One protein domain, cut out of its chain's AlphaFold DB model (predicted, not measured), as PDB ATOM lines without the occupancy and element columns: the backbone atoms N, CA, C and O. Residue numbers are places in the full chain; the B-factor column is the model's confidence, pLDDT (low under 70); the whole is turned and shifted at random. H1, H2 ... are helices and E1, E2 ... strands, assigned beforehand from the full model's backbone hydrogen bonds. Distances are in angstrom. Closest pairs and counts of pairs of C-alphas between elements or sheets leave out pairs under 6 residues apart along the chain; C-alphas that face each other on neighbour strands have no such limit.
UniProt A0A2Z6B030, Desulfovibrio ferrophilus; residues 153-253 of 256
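What this domain is: This is residues 153 to 253 of the 256 residues of a protein of Desulfovibrio ferrophilus (UniProt A0A2Z6B030). Look for a twisted and curled antiparallel sheet of four strands, with the long helix H1 packed over one face and the small two-strand ribbon E3 and E4 over part of the opposite face. Three short helices, H2, H3 and H4, gather toward one end of this body. The printed part has 101 residues, in the order E1 H1 H2 E2 E3 H3 E4 E5 E6 H4; the large sheet runs E1, E2, E6, E5. The class is mixed, helices and strands. The whole is compact, with a radius of gyration of the C-alphas of 13.4 A, and rounded, spanning 34 by 28 by 24 A.

How they stand to each other: Start at residues 153 to 158, E1, an edge strand antiparallel to E2, residues 196 to 202; N 155 and O 199 are 2.9 A apart, within hydrogen-bond range. On the other side of E2 lies E6, residues 241 to 246, antiparallel at 163 degrees, with N 200 and O 244 at 2.8 A. E5, residues 235 to 238, is the other edge strand and forms a hairpin with E6, N 236 and O 243 being 2.8 A apart. The sheet is only just strongly twisted, its C-alphas lying up to 4.4 A off the best plane. H1, residues 169 to 179, is on one face of it, two layers of helix and sheet, at a height over the sheet of 8.7 A. It lies over E2 and E6, and on the local plane it stands at 33 degrees to E2, only just slantwise to the strands. Its closest C-alphas to E1 are those of Leu 179 and Val 157, 5.5 A apart. H2, residues 192 to 195, only grazes the sheet. E3, residues 212 to 214, and E4, residues 228 to 230, are antiparallel neighbours, with N 214 and O 228 at 2.8 A; the closest C-alphas of E4 and E6, Leu 230 and Ala 244, are 7.3 A apart. H3, residues 219 to 222, and H4, residues 250 to 253, are close but not clearly touching, at 7.9 A between the C-alphas of Leu 221 and Pro 250. In H1 every O i to N i+4 pair is within hydrogen-bond range; H2, H3 and H4 are too short for such a pair.

Where its parts are: Find C-alpha 153 at (53.884, 6.843, 30.454), from which E1 runs 16.5 A. H1 begins at C-alpha 169 (63.806, 3.427, 38.267) and covers 15.5 A. E2 covers 19.3 A, E5 9.6 A and E6 16.1 A. H4 ends at C-alpha 253 (33.414, 10.420, 44.662).

The domain as a whole: The C-alphas farthest apart, those of Ala 167 and Arg 223, are 36.5 A apart. The printed part has no cut, and its one long link is H1 to H2. Residues 222 to 226 and 250 to 253 have pLDDT under 70.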
ATOM      1  N   ARG A 153      54.361   8.200  30.717       95.62
ATOM      2  CA  ARG A 153      53.884   6.843  30.454       95.62
ATOM      3  C   ARG A 153      53.009   6.411  31.619       95.62
ATOM      4  O   ARG A 153      53.406   6.553  32.771       95.62
ATOM      5  N   VAL A 154      51.838   5.870  31.314       94.69
ATOM      6  CA  VAL A 154      50.915   5.344  32.319       94.69
ATOM      7  C   VAL A 154      50.737   3.852  32.081       94.69
ATOM      8  O   VAL A 154      50.584   3.431  30.936       94.69
ATOM      9  N   PHE A 155      50.780   3.073  33.156       96.31
ATOM     10  CA  PHE A 155      50.420   1.658  33.160       96.31
ATOM     11  C   PHE A 155      49.187   1.442  34.027       96.31
ATOM     12  O   PHE A 155      49.028   2.113  35.051       96.31
ATOM     13  N   LEU A 156      48.345   0.489  33.640       96.31
ATOM     14  CA  LEU A 156      47.224   0.037  34.457       96.31
ATOM     15  C   LEU A 156      47.651  -1.227  35.200       96.31
ATOM     16  O   LEU A 156      47.899  -2.250  34.569       96.31
ATOM     17  N   VAL A 157      47.768  -1.170  36.525       97.06
ATOM     18  CA  VAL A 157      48.345  -2.263  37.324       97.06
ATOM     19  C   VAL A 157      47.376  -2.738  38.414       97.06
ATOM     20  O   VAL A 157      46.745  -1.898  39.056       97.06
ATOM     21  N   PRO A 158      47.230  -4.052  38.665       96.62
ATOM     22  CA  PRO A 158      46.309  -4.557  39.688       96.62
ATOM     23  C   PRO A 158      46.657  -4.049  41.092       96.62
ATOM     24  O   PRO A 158      47.821  -4.093  41.493       96.62
ATOM     25  N   LYS A 159      45.658  -3.614  41.874       94.81
ATOM     26  CA  LYS A 159      45.870  -3.104  43.248       94.81
ATOM     27  C   LYS A 159      46.442  -4.169  44.186       94.81
ATOM     28  O   LYS A 159      47.321  -3.845  44.985       94.81
ATOM     29  N   ASP A 160      45.973  -5.406  44.053       92.31
ATOM     30  CA  ASP A 160      46.336  -6.536  44.922       92.31
ATOM     31  C   ASP A 160      47.714  -7.135  44.586       92.31
ATOM     32  O   ASP A 160      48.237  -7.958  45.331       92.31
ATOM     33  N   GLY A 161      48.324  -6.702  43.477       83.50
ATOM     34  CA  GLY A 161      49.625  -7.171  42.994       83.50
ATOM     35  C   GLY A 161      50.705  -6.090  42.960       83.50
ATOM     36  O   GLY A 161      51.728  -6.278  42.301       83.50
ATOM     37  N   LEU A 162      50.484  -4.944  43.613       89.69
ATOM     38  CA  LEU A 162      51.449  -3.849  43.590       89.69
ATOM     39  C   LEU A 162      52.753  -4.260  44.295       89.69
ATOM     40  O   LEU A 162      52.729  -4.596  45.481       89.69
ATOM     41  N   PRO A 163      53.901  -4.222  43.596       87.75
ATOM     42  CA  PRO A 163      55.173  -4.598  44.186       87.75
ATOM     43  C   PRO A 163      55.614  -3.563  45.224       87.75
ATOM     44  O   PRO A 163      55.254  -2.383  45.158       87.75
ATOM     45  N   ALA A 164      56.480  -3.994  46.141       88.62
ATOM     46  CA  ALA A 164      57.218  -3.062  46.978       88.62
ATOM     47  C   ALA A 164      58.072  -2.109  46.106       88.62
ATOM     48  O   ALA A 164      58.513  -2.495  45.017       88.62
ATOM     49  N   PRO A 165      58.341  -0.876  46.566       84.38
ATOM     50  CA  PRO A 165      59.130   0.085  45.802       84.38
ATOM     51  C   PRO A 165      60.554  -0.428  45.500       84.38
ATOM     52  O   PRO A 165      61.348  -0.622  46.420       84.38
ATOM     53  N   ALA A 166      60.915  -0.597  44.223       90.88
ATOM     54  CA  ALA A 166      62.243  -1.096  43.840       90.88
ATOM     55  C   ALA A 166      63.350  -0.043  44.023       90.88
ATOM     56  O   ALA A 166      63.080   1.161  44.048       90.88
ATOM     57  N   ALA A 167      64.604  -0.496  44.138       90.19
ATOM     58  CA  ALA A 167      65.760   0.368  44.379       90.19
ATOM     59  C   ALA A 167      66.013   1.343  43.221       90.19
ATOM     60  O   ALA A 167      66.323   2.508  43.462       90.19
ATOM     61  N   THR A 168      65.826   0.888  41.979       93.12
ATOM     62  CA  THR A 168      66.103   1.684  40.778       93.12
ATOM     63  C   THR A 168      64.851   1.970  39.952       93.12
ATOM     64  O   THR A 168      63.900   1.184  39.922       93.12
ATOM     65  N   TRP A 169      64.878   3.076  39.202       94.25
ATOM     66  CA  TRP A 169      63.806   3.427  38.267       94.25
ATOM     67  C   TRP A 169      63.561   2.314  37.236       94.25
ATOM     68  O   TRP A 169      62.418   1.954  36.963       94.25
ATOM     69  N   THR A 170      64.635   1.730  36.690       94.56
ATOM     70  CA  THR A 170      64.565   0.699  35.641       94.56
ATOM     71  C   THR A 170      63.863  -0.568  36.123       94.56
ATOM     72  O   THR A 170      63.079  -1.157  35.377       94.56
ATOM     73  N   GLU A 171      64.123  -1.002  37.355       95.62
ATOM     74  CA  GLU A 171      63.445  -2.159  37.949       95.62
ATOM     75  C   GLU A 171      61.962  -1.881  38.190       95.62
ATOM     76  O   GLU A 171      61.123  -2.721  37.848       95.62
ATOM     77  N   THR A 172      61.633  -0.691  38.706       95.56
ATOM     78  CA  THR A 172      60.243  -0.250  38.873       95.56
ATOM     79  C   THR A 172      59.523  -0.235  37.523       95.56
ATOM     80  O   THR A 172      58.464  -0.846  37.392       95.56
ATOM     81  N   TYR A 173      60.123   0.357  36.484       96.56
ATOM     82  CA  TYR A 173      59.547   0.421  35.137       96.56
ATOM     83  C   TYR A 173      59.309  -0.965  34.531       96.56
ATOM     84  O   TYR A 173      58.202  -1.267  34.088       96.56
ATOM     85  N   LYS A 174      60.319  -1.844  34.549       96.31
ATOM     86  CA  LYS A 174      60.192  -3.219  34.036       96.31
ATOM     87  C   LYS A 174      59.118  -4.008  34.778       96.31
ATOM     88  O   LYS A 174      58.420  -4.810  34.165       96.31
ATOM     89  N   THR A 175      58.986  -3.799  36.085       96.50
ATOM     90  CA  THR A 175      57.973  -4.490  36.885       96.50
ATOM     91  C   THR A 175      56.574  -4.000  36.547       96.50
ATOM     92  O   THR A 175      55.733  -4.830  36.220       96.50
ATOM     93  N   MET A 176      56.345  -2.685  36.513       97.00
ATOM     94  CA  MET A 176      55.034  -2.133  36.146       97.00
ATOM     95  C   MET A 176      54.651  -2.480  34.706       97.00
ATOM     96  O   MET A 176      53.518  -2.863  34.464       97.00
ATOM     97  N   ARG A 177      55.607  -2.472  33.769       97.00
ATOM     98  CA  ARG A 177      55.377  -2.904  32.383       97.00
ATOM     99  C   ARG A 177      54.933  -4.369  32.274       97.00
ATOM    100  O   ARG A 177      54.168  -4.691  31.376       97.00
ATOM    101  N   ARG A 178      55.414  -5.266  33.143       96.81
ATOM    102  CA  ARG A 178      54.972  -6.678  33.163       96.81
ATOM    103  C   ARG A 178      53.564  -6.850  33.729       96.81
ATOM    104  O   ARG A 178      52.904  -7.819  33.383       96.81
ATOM    105  N   LEU A 179      53.154  -5.948  34.616       96.88
ATOM    106  CA  LEU A 179      51.827  -5.931  35.232       96.88
ATOM    107  C   LEU A 179      50.819  -5.096  34.431       96.88
ATOM    108  O   LEU A 179      49.663  -5.012  34.835       96.88
ATOM    109  N   ASP A 180      51.264  -4.449  33.352       97.38
ATOM    110  CA  ASP A 180      50.441  -3.537  32.574       97.38
ATOM    111  C   ASP A 180      49.282  -4.286  31.919       97.38
ATOM    112  O   ASP A 180      49.467  -5.240  31.164       97.38
ATOM    113  N   SER A 181      48.084  -3.816  32.227       97.12
ATOM    114  CA  SER A 181      46.803  -4.312  31.732       97.12
ATOM    115  C   SER A 181      46.055  -3.241  30.936       97.12
ATOM    116  O   SER A 181      44.862  -3.385  30.676       97.12
ATOM    117  N   MET A 182      46.741  -2.151  30.563       96.31
ATOM    118  CA  MET A 182      46.152  -1.064  29.786       96.31
ATOM    119  C   MET A 182      45.652  -1.598  28.430       96.31
ATOM    120  O   MET A 182      46.446  -2.182  27.686       96.31
ATOM    121  N   PRO A 183      44.370  -1.389  28.074       94.62
ATOM    122  CA  PRO A 183      43.866  -1.736  26.748       94.62
ATOM    123  C   PRO A 183      44.589  -0.952  25.641       94.62
ATOM    124  O   PRO A 183      45.074   0.155  25.869       94.62
ATOM    125  N   GLU A 184      44.623  -1.489  24.417       90.06
ATOM    126  CA  GLU A 184      45.325  -0.876  23.273       90.06
ATOM    127  C   GLU A 184      44.804   0.537  22.923       90.06
ATOM    128  O   GLU A 184      45.578   1.386  22.483       90.06
ATOM    129  N   GLY A 185      43.526   0.822  23.198       89.38
ATOM    130  CA  GLY A 185      42.900   2.145  23.045       89.38
ATOM    131  C   GLY A 185      42.965   3.048  24.284       89.38
ATOM    132  O   GLY A 185      42.452   4.163  24.253       89.38
ATOM    133  N   GLY A 186      43.591   2.596  25.374       91.00
ATOM    134  CA  GLY A 186      43.524   3.258  26.675       91.00
ATOM    135  C   GLY A 186      42.240   2.933  27.446       91.00
ATOM    136  O   GLY A 186      41.551   1.953  27.166       91.00
ATOM    137  N   LEU A 187      41.948   3.735  28.469       90.44
ATOM    138  CA  LEU A 187      40.732   3.602  29.271       90.44
ATOM    139  C   LEU A 187      39.612   4.456  28.678       90.44
ATOM    140  O   LEU A 187      39.752   5.673  28.602       90.44
ATOM    141  N   GLU A 188      38.501   3.822  28.317       89.69
ATOM    142  CA  GLU A 188      37.285   4.514  27.865       89.69
ATOM    143  C   GLU A 188      36.301   4.787  29.010       89.69
ATOM    144  O   GLU A 188      35.493   5.707  28.913       89.69
ATOM    145  N   ASP A 189      36.389   4.017  30.099       89.19
ATOM    146  CA  ASP A 189      35.560   4.166  31.294       89.19
ATOM    147  C   ASP A 189      36.367   3.933  32.584       89.19
ATOM    148  O   ASP A 189      37.509   3.457  32.567       89.19
ATOM    149  N   ALA A 190      35.781   4.297  33.726       89.12
ATOM    150  CA  ALA A 190      36.450   4.238  35.025       89.12
ATOM    151  C   ALA A 190      36.416   2.858  35.712       89.12
ATOM    152  O   ALA A 190      37.114   2.684  36.712       89.12
ATOM    153  N   ARG A 191      35.655   1.867  35.219       90.25
ATOM    154  CA  ARG A 191      35.460   0.573  35.910       90.25
ATOM    155  C   ARG A 191      36.765  -0.186  36.162       90.25
ATOM    156  O   ARG A 191      36.923  -0.726  37.256       90.25
ATOM    157  N   PRO A 192      37.752  -0.218  35.241       92.94
ATOM    158  CA  PRO A 192      39.023  -0.888  35.520       92.94
ATOM    159  C   PRO A 192      39.757  -0.314  36.741       92.94
ATOM    160  O   PRO A 192      40.499  -1.038  37.404       92.94
ATOM    161  N   LEU A 193      39.515   0.955  37.090       91.62
ATOM    162  CA  LEU A 193      40.131   1.618  38.241       91.62
ATOM    163  C   LEU A 193      39.565   1.154  39.589       91.62
ATOM    164  O   LEU A 193      40.158   1.451  40.627       91.62
ATOM    165  N   ASP A 194      38.473   0.385  39.610       90.75
ATOM    166  CA  ASP A 194      37.973  -0.240  40.837       90.75
ATOM    167  C   ASP A 194      38.972  -1.279  41.360       90.75
ATOM    168  O   ASP A 194      39.286  -1.311  42.553       90.75
ATOM    169  N   THR A 195      39.573  -2.052  40.454       94.12
ATOM    170  CA  THR A 195      40.519  -3.135  40.766       94.12
ATOM    171  C   THR A 195      41.975  -2.789  40.440       94.12
ATOM    172  O   THR A 195      42.888  -3.454  40.935       94.12
ATOM    173  N   HIS A 196      42.219  -1.718  39.679       96.00
ATOM    174  CA  HIS A 196      43.557  -1.316  39.237       96.00
ATOM    175  C   HIS A 196      43.946   0.087  39.708       96.00
ATOM    176  O   HIS A 196      43.117   0.949  39.992       96.00
ATOM    177  N   ALA A 197      45.247   0.314  39.809       94.31
ATOM    178  CA  ALA A 197      45.859   1.615  40.001       94.31
ATOM    179  C   ALA A 197      46.551   2.066  38.709       94.31
ATOM    180  O   ALA A 197      46.890   1.255  37.847       94.31
ATOM    181  N   LEU A 198      46.795   3.368  38.603       94.25
ATOM    182  CA  LEU A 198      47.591   3.947  37.529       94.25
ATOM    183  C   LEU A 198      49.024   4.131  38.026       94.25
ATOM    184  O   LEU A 198      49.265   4.903  38.954       94.25
ATOM    185  N   ALA A 199      49.983   3.441  37.414       95.25
ATOM    186  CA  ALA A 199      51.398   3.709  37.636       95.25
ATOM    187  C   ALA A 199      51.869   4.753  36.618       95.25
ATOM    188  O   ALA A 199      51.951   4.477  35.421       95.25
ATOM    189  N   VAL A 200      52.148   5.962  37.097       95.19
ATOM    190  CA  VAL A 200      52.497   7.131  36.287       95.19
ATOM    191  C   VAL A 200      54.007   7.331  36.322       95.19
ATOM    192  O   VAL A 200      54.586   7.533  37.386       95.19
ATOM    193  N   PHE A 201      54.638   7.301  35.154       96.44
ATOM    194  CA  PHE A 201      56.067   7.517  34.963       96.44
ATOM    195  C   PHE A 201      56.297   8.803  34.184       96.44
ATOM    196  O   PHE A 201      55.880   8.923  33.033       96.44
ATOM    197  N   VAL A 202      57.021   9.739  34.787       95.69
ATOM    198  CA  VAL A 202      57.501  10.943  34.108       95.69
ATOM    199  C   VAL A 202      58.818  10.587  33.420       95.69
ATOM    200  O   VAL A 202      59.829  10.345  34.081       95.69
ATOM    201  N   LEU A 203      58.792  10.469  32.089       96.88
ATOM    202  CA  LEU A 203      59.939  10.001  31.306       96.88
ATOM    203  C   LEU A 203      60.986  11.094  31.101       96.88
ATOM    204  O   LEU A 203      62.168  10.792  30.953       96.88
ATOM    205  N   ASP A 204      60.582  12.358  31.138       96.00
ATOM    206  CA  ASP A 204      61.519  13.472  31.066       96.00
ATOM    207  C   ASP A 204      61.969  13.898  32.457       96.00
ATOM    208  O   ASP A 204      61.172  13.945  33.395       96.00
ATOM    209  N   ARG A 205      63.244  14.266  32.585       92.88
ATOM    210  CA  ARG A 205      63.750  14.840  33.832       92.88
ATOM    211  C   ARG A 205      63.025  16.157  34.137       92.88
ATOM    212  O   ARG A 205      62.970  17.054  33.293       92.88
ATOM    213  N   THR A 206      62.518  16.282  35.358       91.88
ATOM    214  CA  THR A 206      61.825  17.485  35.853       91.88
ATOM    215  C   THR A 206      62.665  18.229  36.890       91.88
ATOM    216  O   THR A 206      63.591  17.657  37.470       91.88
ATOM    217  N   ALA A 207      62.388  19.525  37.078       91.19
ATOM    218  CA  ALA A 207      63.057  20.325  38.103       91.19
ATOM    219  C   ALA A 207      62.692  19.794  39.504       91.19
ATOM    220  O   ALA A 207      61.555  19.353  39.670       91.19
ATOM    221  N   PRO A 208      63.598  19.835  40.501       87.50
ATOM    222  CA  PRO A 208      63.373  19.224  41.817       87.50
ATOM    223  C   PRO A 208      62.083  19.664  42.523       87.50
ATOM    224  O   PRO A 208      61.456  18.862  43.208       87.50
ATOM    225  N   ASP A 209      61.664  20.906  42.305       87.50
ATOM    226  CA  ASP A 209      60.498  21.568  42.895       87.50
ATOM    227  C   ASP A 209      59.275  21.621  41.963       87.50
ATOM    228  O   ASP A 209      58.239  22.173  42.328       87.50
ATOM    229  N   ALA A 210      59.363  21.052  40.755       87.69
ATOM    230  CA  ALA A 210      58.250  21.086  39.814       87.69
ATOM    231  C   ALA A 210      57.049  20.287  40.342       87.69
ATOM    232  O   ALA A 210      57.209  19.174  40.834       87.69
ATOM    233  N   ASP A 211      55.836  20.787  40.136       85.81
ATOM    234  CA  ASP A 211      54.623  19.977  40.229       85.81
ATOM    235  C   ASP A 211      54.346  19.289  38.891       85.81
ATOM    236  O   ASP A 211      54.487  19.900  37.829       85.81
ATOM    237  N   VAL A 212      53.884  18.039  38.932       83.62
ATOM    238  CA  VAL A 212      53.406  17.345  37.729       83.62
ATOM    239  C   VAL A 212      51.891  17.255  37.788       83.62
ATOM    240  O   VAL A 212      51.322  16.707  38.730       83.62
ATOM    241  N   GLN A 213      51.236  17.807  36.772       86.62
ATOM    242  CA  GLN A 213      49.788  17.745  36.611       86.62
ATOM    243  C   GLN A 213      49.453  16.811  35.454       86.62
ATOM    244  O   GLN A 213      49.960  16.975  34.346       86.62
ATOM    245  N   LEU A 214      48.596  15.834  35.724       84.00
ATOM    246  CA  LEU A 214      48.091  14.884  34.747       84.00
ATOM    247  C   LEU A 214      46.591  15.110  34.582       84.00
ATOM    248  O   LEU A 214      45.838  15.031  35.548       84.00
ATOM    249  N   SER A 215      46.152  15.373  33.356       84.12
ATOM    250  CA  SER A 215      44.732  15.346  33.008       84.12
ATOM    251  C   SER A 215      44.385  13.967  32.461       84.12
ATOM    252  O   SER A 215      45.041  13.491  31.535       84.12
ATOM    253  N   LEU A 216      43.382  13.316  33.048       81.31
ATOM    254  CA  LEU A 216      42.886  12.025  32.580       81.31
ATOM    255  C   LEU A 216      41.688  12.264  31.665       81.31
ATOM    256  O   LEU A 216      40.680  12.828  32.090       81.31
ATOM    257  N   ASP A 217      41.795  11.833  30.412       83.69
ATOM    258  CA  ASP A 217      40.688  11.913  29.460       83.69
ATOM    259  C   ASP A 217      39.775  10.688  29.561       83.69
ATOM    260  O   ASP A 217      39.677   9.883  28.643       83.69
ATOM    261  N   ILE A 218      39.151  10.528  30.728       81.50
ATOM    262  CA  ILE A 218      38.121   9.515  30.975       81.50
ATOM    263  C   ILE A 218      36.838  10.289  31.290       81.50
ATOM    264  O   ILE A 218      36.847  11.048  32.267       81.50
ATOM    265  N   PRO A 219      35.761  10.180  30.489       78.00
ATOM    266  CA  PRO A 219      34.573  11.029  30.617       78.00
ATOM    267  C   PRO A 219      33.989  11.095  32.035       78.00
ATOM    268  O   PRO A 219      33.625  12.177  32.506       78.00
ATOM    269  N   GLU A 220      33.949   9.963  32.737       77.88
ATOM    270  CA  GLU A 220      33.459   9.852  34.110       77.88
ATOM    271  C   GLU A 220      34.374  10.577  35.102       77.88
ATOM    272  O   GLU A 220      33.891  11.252  36.010       77.88
ATOM    273  N   LEU A 221      35.695  10.504  34.907       74.12
ATOM    274  CA  LEU A 221      36.660  11.179  35.777       74.12
ATOM    275  C   LEU A 221      36.801  12.661  35.456       74.12
ATOM    276  O   LEU A 221      37.033  13.443  36.368       74.12
ATOM    277  N   LYS A 222      36.611  13.087  34.203       69.56
ATOM    278  CA  LYS A 222      36.698  14.504  33.811       69.56
ATOM    279  C   LYS A 222      35.776  15.401  34.638       69.56
ATOM    280  O   LYS A 222      36.107  16.558  34.880       69.56
ATOM    281  N   ARG A 223      34.626  14.876  35.071       65.69
ATOM    282  CA  ARG A 223      33.650  15.614  35.885       65.69
ATOM    283  C   ARG A 223      34.044  15.722  37.356       65.69
ATOM    284  O   ARG A 223      33.615  16.658  38.020       65.69
ATOM    285  N   ILE A 224      34.832  14.773  37.849       63.75
ATOM    286  CA  ILE A 224      35.052  14.548  39.281       63.75
ATOM    287  C   ILE A 224      36.493  14.894  39.684       63.75
ATOM    288  O   ILE A 224      36.739  15.508  40.719       63.75
ATOM    289  N   LEU A 225      37.457  14.531  38.843       69.00
ATOM    290  CA  LEU A 225      38.886  14.712  39.048       69.00
ATOM    291  C   LEU A 225      39.566  15.071  37.711       69.00
ATOM    292  O   LEU A 225      40.285  14.252  37.135       69.00
ATOM    293  N   PRO A 226      39.359  16.295  37.191       64.12
ATOM    294  CA  PRO A 226      39.905  16.688  35.892       64.12
ATOM    295  C   PRO A 226      41.440  16.686  35.875       64.12
ATOM    296  O   PRO A 226      42.048  16.535  34.815       64.12
ATOM    297  N   ILE A 227      42.070  16.867  37.042       75.38
ATOM    298  CA  ILE A 227      43.520  16.966  37.193       75.38
ATOM    299  C   ILE A 227      43.969  16.148  38.405       75.38
ATOM    300  O   ILE A 227      43.563  16.410  39.536       75.38
ATOM    301  N   VAL A 228      44.876  15.205  38.169       76.75
ATOM    302  CA  VAL A 228      45.695  14.570  39.200       76.75
ATOM    303  C   VAL A 228      46.970  15.395  39.343       76.75
ATOM    304  O   VAL A 228      47.779  15.461  38.416       76.75
ATOM    305  N   ARG A 229      47.164  16.039  40.496       80.88
ATOM    306  CA  ARG A 229      48.421  16.722  40.827       80.88
ATOM    307  C   ARG A 229      49.280  15.786  41.662       80.88
ATOM    308  O   ARG A 229      48.847  15.365  42.726       80.88
ATOM    309  N   LEU A 230      50.481  15.491  41.180       79.12
ATOM    310  CA  LEU A 230      51.484  14.729  41.913       79.12
ATOM    311  C   LEU A 230      52.329  15.710  42.729       79.12
ATOM    312  O   LEU A 230      53.110  16.468  42.146       79.12
ATOM    313  N   LYS A 231      52.150  15.723  44.053       78.00
ATOM    314  CA  LYS A 231      53.015  16.474  44.975       78.00
ATOM    315  C   LYS A 231      54.223  15.628  45.369       78.00
ATOM    316  O   LYS A 231      54.237  14.426  45.126       78.00
ATOM    317  N   SER A 232      55.214  16.250  46.011       74.62
ATOM    318  CA  SER A 232      56.443  15.589  46.483       74.62
ATOM    319  C   SER A 232      56.203  14.297  47.260       74.62
ATOM    320  O   SER A 232      56.973  13.354  47.122       74.62
ATOM    321  N   ASP A 233      55.123  14.248  48.035       81.62
ATOM    322  CA  ASP A 233      54.809  13.115  48.909       81.62
ATOM    323  C   ASP A 233      54.058  11.994  48.163       81.62
ATOM    324  O   ASP A 233      53.951  10.874  48.661       81.62
ATOM    325  N   ASP A 234      53.567  12.277  46.952       84.31
ATOM    326  CA  ASP A 234      52.762  11.365  46.131       84.31
ATOM    327  C   ASP A 234      53.605  10.571  45.120       84.31
ATOM    328  O   ASP A 234      53.093   9.680  44.431       84.31
ATOM    329  N   TYR A 235      54.896  10.896  44.988       90.81
ATOM    330  CA  TYR A 235      55.794  10.237  44.048       90.81
ATOM    331  C   TYR A 235      57.107   9.815  44.692       90.81
ATOM    332  O   TYR A 235      57.621  10.410  45.632       90.81
ATOM    333  N   ARG A 236      57.708   8.787  44.101       91.94
ATOM    334  CA  ARG A 236      59.106   8.454  44.326       91.94
ATOM    335  C   ARG A 236      59.962   9.143  43.279       91.94
ATOM    336  O   ARG A 236      59.718   8.989  42.080       91.94
ATOM    337  N   ASP A 237      60.963   9.880  43.743       91.94
ATOM    338  CA  ASP A 237      61.942  10.525  42.880       91.94
ATOM    339  C   ASP A 237      63.157   9.614  42.677       91.94
ATOM    340  O   ASP A 237      63.757   9.129  43.637       91.94
ATOM    341  N   TYR A 238      63.497   9.364  41.419       91.44
ATOM    342  CA  TYR A 238      64.740   8.723  41.023       91.44
ATOM    343  C   TYR A 238      65.546   9.759  40.242       91.44
ATOM    344  O   TYR A 238      65.467   9.777  39.022       91.44
ATOM    345  N   ASP A 239      66.262  10.656  40.917       87.88
ATOM    346  CA  ASP A 239      67.120  11.691  40.312       87.88
ATOM    347  C   ASP A 239      66.438  12.573  39.241       87.88
ATOM    348  O   ASP A 239      67.005  12.884  38.190       87.88
ATOM    349  N   GLY A 240      65.203  12.995  39.499       87.69
ATOM    350  CA  GLY A 240      64.372  13.834  38.637       87.69
ATOM    351  C   GLY A 240      63.434  13.060  37.705       87.69
ATOM    352  O   GLY A 240      62.656  13.694  36.984       87.69
ATOM    353  N   TRP A 241      63.480  11.719  37.713       92.81
ATOM    354  CA  TRP A 241      62.500  10.847  37.054       92.81
ATOM    355  C   TRP A 241      61.520  10.296  38.079       92.81
ATOM    356  O   TRP A 241      61.824   9.383  38.849       92.81
ATOM    357  N   ARG A 242      60.318  10.861  38.077       93.44
ATOM    358  CA  ARG A 242      59.325  10.622  39.120       93.44
ATOM    359  C   ARG A 242      58.375   9.503  38.736       93.44
ATOM    360  O   ARG A 242      57.971   9.382  37.575       93.44
ATOM    361  N   VAL A 243      58.014   8.700  39.731       94.56
ATOM    362  CA  VAL A 243      57.068   7.593  39.595       94.56
ATOM    363  C   VAL A 243      56.015   7.709  40.685       94.56
ATOM    364  O   VAL A 243      56.356   7.738  41.864       94.56
ATOM    365  N   ALA A 244      54.745   7.742  40.299       94.00
ATOM    366  CA  ALA A 244      53.622   7.796  41.227       94.00
ATOM    367  C   ALA A 244      52.679   6.613  41.011       94.00
ATOM    368  O   ALA A 244      52.494   6.153  39.884       94.00
ATOM    369  N   ILE A 245      52.055   6.146  42.092       93.00
ATOM    370  CA  ILE A 245      50.970   5.164  42.035       93.00
ATOM    371  C   ILE A 245      49.681   5.875  42.428       93.00
ATOM    372  O   ILE A 245      49.457   6.177  43.596       93.00
ATOM    373  N   VAL A 246      48.825   6.130  41.445       90.81
ATOM    374  CA  VAL A 246      47.557   6.831  41.639       90.81
ATOM    375  C   VAL A 246      46.448   5.800  41.808       90.81
ATOM    376  O   VAL A 246      46.126   5.040  40.893       90.81
ATOM    377  N   ARG A 247      45.849   5.772  43.001       88.88
ATOM    378  CA  ARG A 247      44.676   4.946  43.304       88.88
ATOM    379  C   ARG A 247      43.429   5.813  43.186       88.88
ATOM    380  O   ARG A 247      43.153   6.621  44.066       88.88
ATOM    381  N   VAL A 248      42.683   5.637  42.102       83.06
ATOM    382  CA  VAL A 248      41.370   6.269  41.939       83.06
ATOM    383  C   VAL A 248      40.327   5.368  42.604       83.06
ATOM    384  O   VAL A 248      40.373   4.145  42.453       83.06
ATOM    385  N   ASN A 249      39.418   5.954  43.383       76.44
ATOM    386  CA  ASN A 249      38.254   5.258  43.929       76.44
ATOM    387  C   ASN A 249      36.985   5.941  43.395       76.44
ATOM    388  O   ASN A 249      36.535   6.917  44.003       76.44
ATOM    389  N   PRO A 250      36.429   5.467  42.265       68.00
ATOM    390  CA  PRO A 250      35.261   6.081  41.634       68.00
ATOM    391  C   PRO A 250      34.035   6.121  42.562       68.00
ATOM    392  O   PRO A 250      33.301   7.107  42.581       68.00
ATOM    393  N   ALA A 251      33.848   5.087  43.391       64.00
ATOM    394  CA  ALA A 251      32.676   4.936  44.256       64.00
ATOM    395  C   ALA A 251      32.619   5.949  45.412       64.00
ATOM    396  O   ALA A 251      31.532   6.371  45.802       64.00
ATOM    397  N   MET A 252      33.765   6.383  45.949       54.69
ATOM    398  CA  MET A 252      33.784   7.398  47.015       54.69
ATOM    399  C   MET A 252      33.492   8.817  46.517       54.69
ATOM    400  O   MET A 252      33.234   9.694  47.336       54.69
ATOM    401  N   GLN A 253      33.541   9.067  45.206       50.47
ATOM    402  CA  GLN A 253      33.414  10.420  44.662       50.47
ATOM    403  C   GLN A 253      32.046  10.719  44.030       50.47
ATOM    404  O   GLN A 253      31.748  11.880  43.784       50.47
TER     405      GLN A 253